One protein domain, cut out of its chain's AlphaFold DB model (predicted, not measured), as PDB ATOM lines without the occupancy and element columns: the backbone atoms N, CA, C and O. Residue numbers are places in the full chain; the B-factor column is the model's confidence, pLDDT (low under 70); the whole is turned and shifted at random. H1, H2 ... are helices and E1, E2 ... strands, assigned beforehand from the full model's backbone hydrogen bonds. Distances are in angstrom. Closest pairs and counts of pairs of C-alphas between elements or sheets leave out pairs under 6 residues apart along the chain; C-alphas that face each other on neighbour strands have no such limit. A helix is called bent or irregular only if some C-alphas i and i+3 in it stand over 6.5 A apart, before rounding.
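This is residues 5 to 78 of the 128 residues of an uncharacterized protein of Halobacillus faecis (UniProt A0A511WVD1). A strongly twisted sheet of six mostly short strands, built along the long bent strand E6, makes a curved wall; the separate hairpin of E2 and E3 stands over it, with few C-alpha contacts to E1 and E7. The short helix H1 packs on the sheet, mainly by E6 and E8, and residues 17 to 22 of the loop between E2 and E3 stick out. The printed part has 74 residues, with one named helix and eight named strands; along the chain come E1, E2, E3, E4, E5, E6 and E7, then H1, then E8; the six-stranded sheet is branched, with the antiparallel neighbour pairs E1 and E4, E1 and E8, E4 and E6, E5 and E6, and E6 and E7, and E2 and E3 are antiparallel too. The class is mixed, helices and strands, and the whole is compact, with a radius of gyration of the C-alphas of 12.0 A and spans of 30 by 22 by 22 A.

E1, residues 5 to 7, has E4, residues 33 to 36, on one side and E8, residues 76 to 78, on the other side. N 5 and O 34 are 2.9 A apart, and N 6 and O 77 are 2.8 A apart, both within hydrogen-bond range. E2, residues 11 to 15, and E3, residues 24 to 28, form a hairpin, antiparallel at 156 degrees, with N 13 and O 26 at 2.8 A. The closest C-alphas of E1 and E3 are those of Val 7 and Phe 28, 7.0 A apart. E6, residues 47 to 54, bends by 53 degrees at residue 51 and has three neighbours: E4 and E5, residues 41 to 43, on one side, and E7, residues 60 to 63, on the other side. Its pairing is staggered, with N 43 and O 47 at 2.9 A to E5, N 52 and O 60 at 2.8 A to E7, and N 35 and O 53 at 2.8 A to E4. E5, E6 and E7 make a meander, each strand the antiparallel neighbour of the one before. The closest C-alphas of E2 and E7 are those of Lys 15 and Met 62, 7.5 A apart. H1, residues 64 to 72, is on the branched sheet; its closest C-alphas to E6 are Ile 64 and Tyr 49, 5.3 A apart, and to E8 Lys 70 and Leu 76, 5.6 A apart. In H1 every O i to N i+4 pair is within hydrogen-bond range.

E1 begins at C-alpha 5, (84.971, 9.755, 29.344). E2 is 13.1 A long, E3 12.8 A, E4 9.8 A, E6 21.2 A, E7 10.3 A and H1 12.2 A; E1, E5 and E8 have three residues each. E6 begins at C-alpha 47, (81.335, 25.800, 16.523), and E8 ends at C-alpha 78, (87.285, 11.376, 33.150).

The two C-alphas farthest apart are those of Asp 19 and Thr 78, 33.6 A. The printed part has no cut and no long link. Mean pLDDT of the printed part is 92.7, and no printed residue is under 70.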
ATOM      1  N   LEU A   5      85.981   9.291  28.405       94.75
ATOM      2  CA  LEU A   5      84.971   9.755  29.344       94.75
ATOM      3  C   LEU A   5      84.009   8.604  29.646       94.75
ATOM      4  O   LEU A   5      83.582   7.894  28.740       94.75
ATOM      5  N   THR A   6      83.654   8.420  30.909       95.94
ATOM      6  CA  THR A   6      82.687   7.416  31.359       95.94
ATOM      7  C   THR A   6      81.344   8.082  31.614       95.94
ATOM      8  O   THR A   6      81.277   9.127  32.260       95.94
ATOM      9  N   VAL A   7      80.267   7.463  31.137       96.69
ATOM     10  CA  VAL A   7      78.891   7.931  31.314       96.69
ATOM     11  C   VAL A   7      78.368   7.512  32.688       96.69
ATOM     12  O   VAL A   7      78.268   6.328  33.005       96.69
ATOM     13  N   LEU A   8      78.007   8.489  33.517       94.75
ATOM     14  CA  LEU A   8      77.484   8.293  34.874       94.75
ATOM     15  C   LEU A   8      75.959   8.391  34.931       94.75
ATOM     16  O   LEU A   8      75.352   7.803  35.831       94.75
ATOM     17  N   GLN A   9      75.357   9.126  33.997       94.44
ATOM     18  CA  GLN A   9      73.914   9.308  33.861       94.44
ATOM     19  C   GLN A   9      73.520   9.167  32.393       94.44
ATOM     20  O   GLN A   9      74.255   9.610  31.518       94.44
ATOM     21  N   THR A  10      72.371   8.547  32.127       95.88
ATOM     22  CA  THR A  10      71.885   8.348  30.759       95.88
ATOM     23  C   THR A  10      71.511   9.682  30.111       95.88
ATOM     24  O   THR A  10      70.782  10.471  30.711       95.88
ATOM     25  N   PHE A  11      71.956   9.912  28.876       97.00
ATOM     26  CA  PHE A  11      71.593  11.084  28.075       97.00
ATOM     27  C   PHE A  11      71.535  10.745  26.582       97.00
ATOM     28  O   PHE A  11      71.988   9.689  26.150       97.00
ATOM     29  N   THR A  12      70.979  11.646  25.774       96.69
ATOM     30  CA  THR A  12      70.918  11.498  24.314       96.69
ATOM     31  C   THR A  12      71.656  12.631  23.622       96.69
ATOM     32  O   THR A  12      71.657  13.763  24.102       96.69
ATOM     33  N   TYR A  13      72.255  12.330  22.474       95.12
ATOM     34  CA  TYR A  13      72.884  13.303  21.590       95.12
ATOM     35  C   TYR A  13      72.214  13.261  20.218       95.12
ATOM     36  O   TYR A  13      72.120  12.199  19.600       95.12
ATOM     37  N   GLU A  14      71.755  14.415  19.742       92.19
ATOM     38  CA  GLU A  14      71.200  14.565  18.398       92.19
ATOM     39  C   GLU A  14      72.327  14.916  17.422       92.19
ATOM     40  O   GLU A  14      72.941  15.982  17.491       92.19
ATOM     41  N   LYS A  15      72.625  13.989  16.513       88.00
ATOM     42  CA  LYS A  15      73.641  14.145  15.476       88.00
ATOM     43  C   LYS A  15      72.987  14.660  14.201       88.00
ATOM     44  O   LYS A  15      72.126  13.998  13.628       88.00
ATOM     45  N   GLY A  16      73.467  15.804  13.717       81.56
ATOM     46  CA  GLY A  16      72.963  16.441  12.499       81.56
ATOM     47  C   GLY A  16      71.594  17.105  12.681       81.56
ATOM     48  O   GLY A  16      71.005  17.084  13.756       81.56
ATOM     49  N   ASN A  17      71.087  17.713  11.610       79.94
ATOM     50  CA  ASN A  17      69.760  18.334  11.603       79.94
ATOM     51  C   ASN A  17      68.694  17.303  11.228       79.94
ATOM     52  O   ASN A  17      68.966  16.449  10.389       79.94
ATOM     53  N   GLN A  18      67.474  17.441  11.755       77.94
ATOM     54  CA  GLN A  18      66.350  16.523  11.492       77.94
ATOM     55  C   GLN A  18      66.018  16.352   9.997       77.94
ATOM     56  O   GLN A  18      65.560  15.289   9.588       77.94
ATOM     57  N   ASP A  19      66.318  17.357   9.171       79.31
ATOM     58  CA  ASP A  19      66.112  17.320   7.718       79.31
ATOM     59  C   ASP A  19      67.295  16.700   6.936       79.31
ATOM     60  O   ASP A  19      67.280  16.656   5.704       79.31
ATOM     61  N   CYS A  20      68.347  16.231   7.621       78.44
ATOM     62  CA  CYS A  20      69.495  15.553   7.015       78.44
ATOM     63  C   CYS A  20      69.286  14.036   6.984       78.44
ATOM     64  O   CYS A  20      68.906  13.429   7.979       78.44
ATOM     65  N   THR A  21      69.701  13.374   5.900       78.75
ATOM     66  CA  THR A  21      69.806  11.899   5.857       78.75
ATOM     67  C   THR A  21      70.822  11.335   6.855       78.75
ATOM     68  O   THR A  21      70.863  10.132   7.082       78.75
ATOM     69  N   CYS A  22      71.669  12.199   7.410       78.75
ATOM     70  CA  CYS A  22      72.657  11.907   8.436       78.75
ATOM     71  C   CYS A  22      72.123  12.055   9.871       78.75
ATOM     72  O   CYS A  22      72.912  11.910  10.805       78.75
ATOM     73  N   TYR A  23      70.836  12.391  10.036       89.38
ATOM     74  CA  TYR A  23      70.214  12.566  11.342       89.38
ATOM     75  C   TYR A  23      70.174  11.257  12.123       89.38
ATOM     76  O   TYR A  23      69.688  10.238  11.630       89.38
ATOM     77  N   GLU A  24      70.651  11.303  13.358       91.56
ATOM     78  CA  GLU A  24      70.704  10.148  14.241       91.56
ATOM     79  C   GLU A  24      70.590  10.604  15.697       91.56
ATOM     80  O   GLU A  24      71.190  11.603  16.089       91.56
ATOM     81  N   ILE A  25      69.835   9.864  16.511       93.44
ATOM     82  CA  ILE A  25      69.817  10.054  17.964       93.44
ATOM     83  C   ILE A  25      70.691   8.967  18.574       93.44
ATOM     84  O   ILE A  25      70.381   7.782  18.471       93.44
ATOM     85  N   ILE A  26      71.770   9.385  19.224       94.94
ATOM     86  CA  ILE A  26      72.702   8.491  19.903       94.94
ATOM     87  C   ILE A  26      72.358   8.502  21.390       94.94
ATOM     88  O   ILE A  26      72.486   9.526  22.060       94.94
ATOM     89  N   GLU A  27      71.910   7.364  21.911       96.56
ATOM     90  CA  GLU A  27      71.676   7.178  23.343       96.56
ATOM     91  C   GLU A  27      72.980   6.788  24.042       96.56
ATOM     92  O   GLU A  27      73.699   5.910  23.568       96.56
ATOM     93  N   PHE A  28      73.271   7.411  25.180       96.81
ATOM     94  CA  PHE A  28      74.355   7.072  26.097       96.81
ATOM     95  C   PHE A  28      73.752   6.560  27.386       96.81
ATOM     96  O   PHE A  28      72.997   7.274  28.038       96.81
ATOM     97  N   VAL A  29      74.091   5.336  27.757       96.12
ATOM     98  CA  VAL A  29      73.613   4.670  28.961       96.12
ATOM     99  C   VAL A  29      74.733   4.673  29.992       96.12
ATOM    100  O   VAL A  29      75.916   4.650  29.661       96.12
ATOM    101  N   GLN A  30      74.358   4.709  31.267       94.81
ATOM    102  CA  GLN A  30      75.307   4.597  32.365       94.81
ATOM    103  C   GLN A  30      76.271   3.408  32.171       94.81
ATOM    104  O   GLN A  30      75.840   2.273  31.972       94.81
ATOM    105  N   GLY A  31      77.570   3.681  32.300       93.75
ATOM    106  CA  GLY A  31      78.652   2.722  32.091       93.75
ATOM    107  C   GLY A  31      79.212   2.700  30.669       93.75
ATOM    108  O   GLY A  31      80.244   2.075  30.463       93.75
ATOM    109  N   ASP A  32      78.591   3.394  29.712       95.44
ATOM    110  CA  ASP A  32      79.185   3.587  28.390       95.44
ATOM    111  C   ASP A  32      80.473   4.424  28.470       95.44
ATOM    112  O   ASP A  32      80.634   5.294  29.334       95.44
ATOM    113  N   HIS A  33      81.369   4.193  27.515       94.69
ATOM    114  CA  HIS A  33      82.624   4.911  27.353       94.69
ATOM    115  C   HIS A  33      82.617   5.734  26.066       94.69
ATOM    116  O   HIS A  33      82.264   5.249  24.991       94.69
ATOM    117  N   LEU A  34      83.033   6.991  26.172       95.25
ATOM    118  CA  LEU A  34      83.217   7.911  25.062       95.25
ATOM    119  C   LEU A  34      84.713   8.151  24.867       95.25
ATOM    120  O   LEU A  34      85.352   8.841  25.657       95.25
ATOM    121  N   HIS A  35      85.271   7.571  23.812       94.69
ATOM    122  CA  HIS A  35      86.671   7.723  23.439       94.69
ATOM    123  C   HIS A  35      86.841   8.921  22.510       94.69
ATOM    124  O   HIS A  35      86.240   8.959  21.438       94.69
ATOM    125  N   ILE A  36      87.688   9.869  22.892       94.12
ATOM    126  CA  ILE A  36      88.104  10.990  22.054       94.12
ATOM    127  C   ILE A  36      89.236  10.521  21.133       94.12
ATOM    128  O   ILE A  36      90.271  10.047  21.609       94.12
ATOM    129  N   LEU A  37      89.027  10.622  19.821       92.50
ATOM    130  CA  LEU A  37      89.893   9.991  18.818       92.50
ATOM    131  C   LEU A  37      90.918  10.939  18.194       92.50
ATOM    132  O   LEU A  37      92.041  10.526  17.919       92.50
ATOM    133  N   GLU A  38      90.518  12.181  17.941       89.50
ATOM    134  CA  GLU A  38      91.295  13.161  17.179       89.50
ATOM    135  C   GLU A  38      91.263  14.527  17.863       89.50
ATOM    136  O   GLU A  38      90.511  14.749  18.817       89.50
ATOM    137  N   ASP A  39      92.076  15.449  17.353       92.00
ATOM    138  CA  ASP A  39      92.085  16.827  17.822       92.00
ATOM    139  C   ASP A  39      90.777  17.559  17.449       92.00
ATOM    140  O   ASP A  39      90.186  17.302  16.393       92.00
ATOM    141  N   PRO A  40      90.319  18.508  18.289       94.06
ATOM    142  CA  PRO A  40      89.216  19.404  17.967       94.06
ATOM    143  C   PRO A  40      89.380  20.124  16.626       94.06
ATOM    144  O   PRO A  40      90.459  20.627  16.304       94.06
ATOM    145  N   PHE A  41      88.276  20.312  15.911       94.62
ATOM    146  CA  PHE A  41      88.212  21.194  14.747       94.62
ATOM    147  C   PHE A  41      87.025  22.150  14.841       94.62
ATOM    148  O   PHE A  41      86.026  21.893  15.516       94.62
ATOM    149  N   TYR A  42      87.152  23.287  14.161       95.25
ATOM    150  CA  TYR A  42      86.127  24.321  14.124       95.25
ATOM    151  C   TYR A  42      85.340  24.247  12.818       95.25
ATOM    152  O   TYR A  42      85.924  24.147  11.739       95.25
ATOM    153  N   VAL A  43      84.016  24.325  12.921       91.12
ATOM    154  CA  VAL A  43      83.096  24.397  11.785       91.12
ATOM    155  C   VAL A  43      82.425  25.764  11.789       91.12
ATOM    156  O   VAL A  43      81.764  26.138  12.763       91.12
ATOM    157  N   ASP A  44      82.564  26.497  10.685       91.00
ATOM    158  CA  ASP A  44      81.955  27.817  10.524       91.00
ATOM    159  C   ASP A  44      80.447  27.763  10.803       91.00
ATOM    160  O   ASP A  44      79.724  26.915  10.282       91.00
ATOM    161  N   HIS A  45      79.982  28.682  11.652       84.38
ATOM    162  CA  HIS A  45      78.592  28.805  12.112       84.38
ATOM    163  C   HIS A  45      78.041  27.659  12.984       84.38
ATOM    164  O   HIS A  45      76.933  27.808  13.498       84.38
ATOM    165  N   ALA A  46      78.788  26.572  13.209       85.69
ATOM    166  CA  ALA A  46      78.368  25.453  14.062       85.69
ATOM    167  C   ALA A  46      79.219  25.302  15.341       85.69
ATOM    168  O   ALA A  46      78.720  24.816  16.351       85.69
ATOM    169  N   GLY A  47      80.472  25.772  15.340       92.81
ATOM    170  CA  GLY A  47      81.335  25.800  16.523       92.81
ATOM    171  C   GLY A  47      82.387  24.691  16.556       92.81
ATOM    172  O   GLY A  47      82.825  24.202  15.518       92.81
ATOM    173  N   TRP A  48      82.840  24.340  17.762       96.06
ATOM    174  CA  TRP A  48      83.895  23.349  17.982       96.06
ATOM    175  C   TRP A  48      83.338  21.930  18.074       96.06
ATOM    176  O   TRP A  48      82.436  21.659  18.866       96.06
ATOM    177  N   TYR A  49      83.931  21.026  17.300       95.62
ATOM    178  CA  TYR A  49      83.590  19.610  17.249       95.62
ATOM    179  C   TYR A  49      84.825  18.749  17.459       95.62
ATOM    180  O   TYR A  49      85.956  19.183  17.243       95.62
ATOM    181  N   ILE A  50      84.590  17.505  17.859       95.50
ATOM    182  CA  ILE A  50      85.641  16.515  18.046       95.50
ATOM    183  C   ILE A  50      85.169  15.132  17.604       95.50
ATOM    184  O   ILE A  50      83.986  14.798  17.726       95.50
ATOM    185  N   ALA A  51      86.089  14.345  17.043       95.44
ATOM    186  CA  ALA A  51      85.825  12.961  16.674       95.44
ATOM    187  C   ALA A  51      85.785  12.095  17.934       95.44
ATOM    188  O   ALA A  51      86.735  12.070  18.722       95.44
ATOM    189  N   VAL A  52      84.689  11.366  18.105       95.38
ATOM    190  CA  VAL A  52      84.460  10.500  19.254       95.38
ATOM    191  C   VAL A  52      83.971   9.128  18.824       95.38
ATOM    192  O   VAL A  52      83.387   8.955  17.755       95.38
ATOM    193  N   ARG A  53      84.177   8.141  19.688       95.19
ATOM    194  CA  ARG A  53      83.624   6.798  19.544       95.19
ATOM    195  C   ARG A  53      82.982   6.365  20.847       95.19
ATOM    196  O   ARG A  53      83.623   6.390  21.893       95.19
ATOM    197  N   LYS A  54      81.731   5.924  20.765       95.06
ATOM    198  CA  LYS A  54      81.035   5.285  21.879       95.06
ATOM    199  C   LYS A  54      81.401   3.797  21.912       95.06
ATOM    200  O   LYS A  54      81.059   3.085  20.972       95.06
ATOM    201  N   ASN A  55      82.041   3.321  22.978       92.62
ATOM    202  CA  ASN A  55      82.510   1.938  23.132       92.62
ATOM    203  C   ASN A  55      83.271   1.469  21.866       92.62
ATOM    204  O   ASN A  55      84.226   2.119  21.440       92.62
ATOM    205  N   ASP A  56      82.788   0.398  21.227       89.06
ATOM    206  CA  ASP A  56      83.313  -0.173  19.979       89.06
ATOM    207  C   ASP A  56      82.478   0.186  18.731       89.06
ATOM    208  O   ASP A  56      82.595  -0.470  17.697       89.06
ATOM    209  N   ALA A  57      81.605   1.197  18.810       92.38
ATOM    210  CA  ALA A  57      80.780   1.634  17.681       92.38
ATOM    211  C   ALA A  57      81.585   2.408  16.617       92.38
ATOM    212  O   ALA A  57      82.768   2.711  16.789       92.38
ATOM    213  N   ASP A  58      80.922   2.767  15.515       92.06
ATOM    214  CA  ASP A  58      81.526   3.619  14.493       92.06
ATOM    215  C   ASP A  58      81.784   5.043  15.033       92.06
ATOM    216  O   ASP A  58      80.952   5.590  15.768       92.06
ATOM    217  N   PRO A  59      82.920   5.673  14.675       94.44
ATOM    218  CA  PRO A  59      83.202   7.055  15.038       94.44
ATOM    219  C   PRO A  59      82.176   8.055  14.499       94.44
ATOM    220  O   PRO A  59      81.661   7.925  13.388       94.44
ATOM    221  N   PHE A  60      81.941   9.120  15.257       93.88
ATOM    222  CA  PHE A  60      81.116  10.253  14.846       93.88
ATOM    223  C   PHE A  60      81.630  11.554  15.467       93.88
ATOM    224  O   PHE A  60      82.498  11.548  16.335       93.88
ATOM    225  N   TYR A  61      81.100  12.687  15.012       93.75
ATOM    226  CA  TYR A  61      81.481  13.998  15.530       93.75
ATOM    227  C   TYR A  61      80.489  14.488  16.577       93.75
ATOM    228  O   TYR A  61      79.274  14.485  16.350       93.75
ATOM    229  N   MET A  62      81.020  14.945  17.707       94.56
ATOM    230  CA  MET A  62      80.243  15.531  18.793       94.56
ATOM    231  C   MET A  62      80.658  16.983  19.038       94.56
ATOM    232  O   MET A  62      81.833  17.327  18.918       94.56
ATOM    233  N   SER A  63      79.678  17.832  19.353       95.25
ATOM    234  CA  SER A  63      79.906  19.219  19.768       95.25
ATOM    235  C   SER A  63      80.668  19.258  21.098       95.25
ATOM    236  O   SER A  63      80.227  18.648  22.072       95.25
ATOM    237  N   ILE A  64      81.787  19.987  21.157       95.31
ATOM    238  CA  ILE A  64      82.557  20.157  22.401       95.31
ATOM    239  C   ILE A  64      81.725  20.855  23.484       95.31
ATOM    240  O   ILE A  64      81.658  20.308  24.579       95.31
ATOM    241  N   PRO A  65      80.996  21.958  23.202       95.75
ATOM    242  CA  PRO A  65      80.091  22.556  24.184       95.75
ATOM    243  C   PRO A  65      79.083  21.578  24.802       95.75
ATOM    244  O   PRO A  65      78.735  21.715  25.969       95.75
ATOM    245  N   PHE A  66      78.620  20.584  24.037       95.69
ATOM    246  CA  PHE A  66      77.730  19.551  24.569       95.69
ATOM    247  C   PHE A  66      78.469  18.606  25.526       95.69
ATOM    248  O   PHE A  66      77.941  18.266  26.579       95.69
ATOM    249  N   ILE A  67      79.696  18.198  25.187       95.62
ATOM    250  CA  ILE A  67      80.539  17.390  26.081       95.62
ATOM    251  C   ILE A  67      80.830  18.163  27.372       95.62
ATOM    252  O   ILE A  67      80.693  17.593  28.452       95.62
ATOM    253  N   ASP A  68      81.171  19.449  27.261       95.62
ATOM    254  CA  ASP A  68      81.438  20.323  28.405       95.62
ATOM    255  C   ASP A  68      80.204  20.440  29.310       95.62
ATOM    256  O   ASP A  68      80.317  20.267  30.520       95.62
ATOM    257  N   GLU A  69      79.005  20.622  28.742       97.00
ATOM    258  CA  GLU A  69      77.749  20.628  29.507       97.00
ATOM    259  C   GLU A  69      77.556  19.319  30.291       97.00
ATOM    260  O   GLU A  69      77.244  19.339  31.483       97.00
ATOM    261  N   LYS A  70      77.779  18.168  29.640       96.75
ATOM    262  CA  LYS A  70      77.652  16.847  30.281       96.75
ATOM    263  C   LYS A  70      78.757  16.571  31.302       96.75
ATOM    264  O   LYS A  70      78.588  15.747  32.201       96.75
ATOM    265  N   TYR A  71      79.898  17.233  31.177       95.25
ATOM    266  CA  TYR A  71      80.949  17.196  32.185       95.25
ATOM    267  C   TYR A  71      80.565  18.043  33.406       95.25
ATOM    268  O   TYR A  71      80.630  17.571  34.544       95.25
ATOM    269  N   GLU A  72      80.084  19.268  33.180       95.62
ATOM    270  CA  GLU A  72      79.640  20.193  34.228       95.62
ATOM    271  C   GLU A  72      78.461  19.638  35.044       95.62
ATOM    272  O   GLU A  72      78.443  19.764  36.274       95.62
ATOM    273  N   ASP A  73      77.503  18.970  34.392       95.56
ATOM    274  CA  ASP A  73      76.349  18.347  35.053       95.56
ATOM    275  C   ASP A  73      76.661  16.988  35.720       95.56
ATOM    276  O   ASP A  73      75.800  16.406  36.388       95.56
ATOM    277  N   ARG A  74      77.917  16.521  35.620       93.44
ATOM    278  CA  ARG A  74      78.421  15.239  36.146       93.44
ATOM    279  C   ARG A  74      77.801  13.996  35.500       93.44
ATOM    280  O   ARG A  74      77.825  12.917  36.102       93.44
ATOM    281  N   SER A  75      77.275  14.112  34.284       96.12
ATOM    282  CA  SER A  75      76.887  12.961  33.464       96.12
ATOM    283  C   SER A  75      78.090  12.264  32.831       96.12
ATOM    284  O   SER A  75      77.991  11.080  32.515       96.12
ATOM    285  N   LEU A  76      79.224  12.954  32.683       96.06
ATOM    286  CA  LEU A  76      80.489  12.418  32.175       96.06
ATOM    287  C   LEU A  76      81.624  12.636  33.171       96.06
ATOM    288  O   LEU A  76      81.823  13.757  33.624       96.06
ATOM    289  N   TYR A  77      82.412  11.595  33.441       95.19
ATOM    290  CA  TYR A  77      83.661  11.682  34.208       95.19
ATOM    291  C   TYR A  77      84.857  11.282  33.359       95.19
ATOM    292  O   TYR A  77      84.771  10.348  32.567       95.19
ATOM    293  N   THR A  78      85.998  11.926  33.590       93.81
ATOM    294  CA  THR A  78      87.285  11.376  33.150       93.81
ATOM    295  C   THR A  78      87.649  10.135  33.976       93.81
ATOM    296  O   THR A  78      87.085   9.900  35.049       93.81
TER     297      THR A  78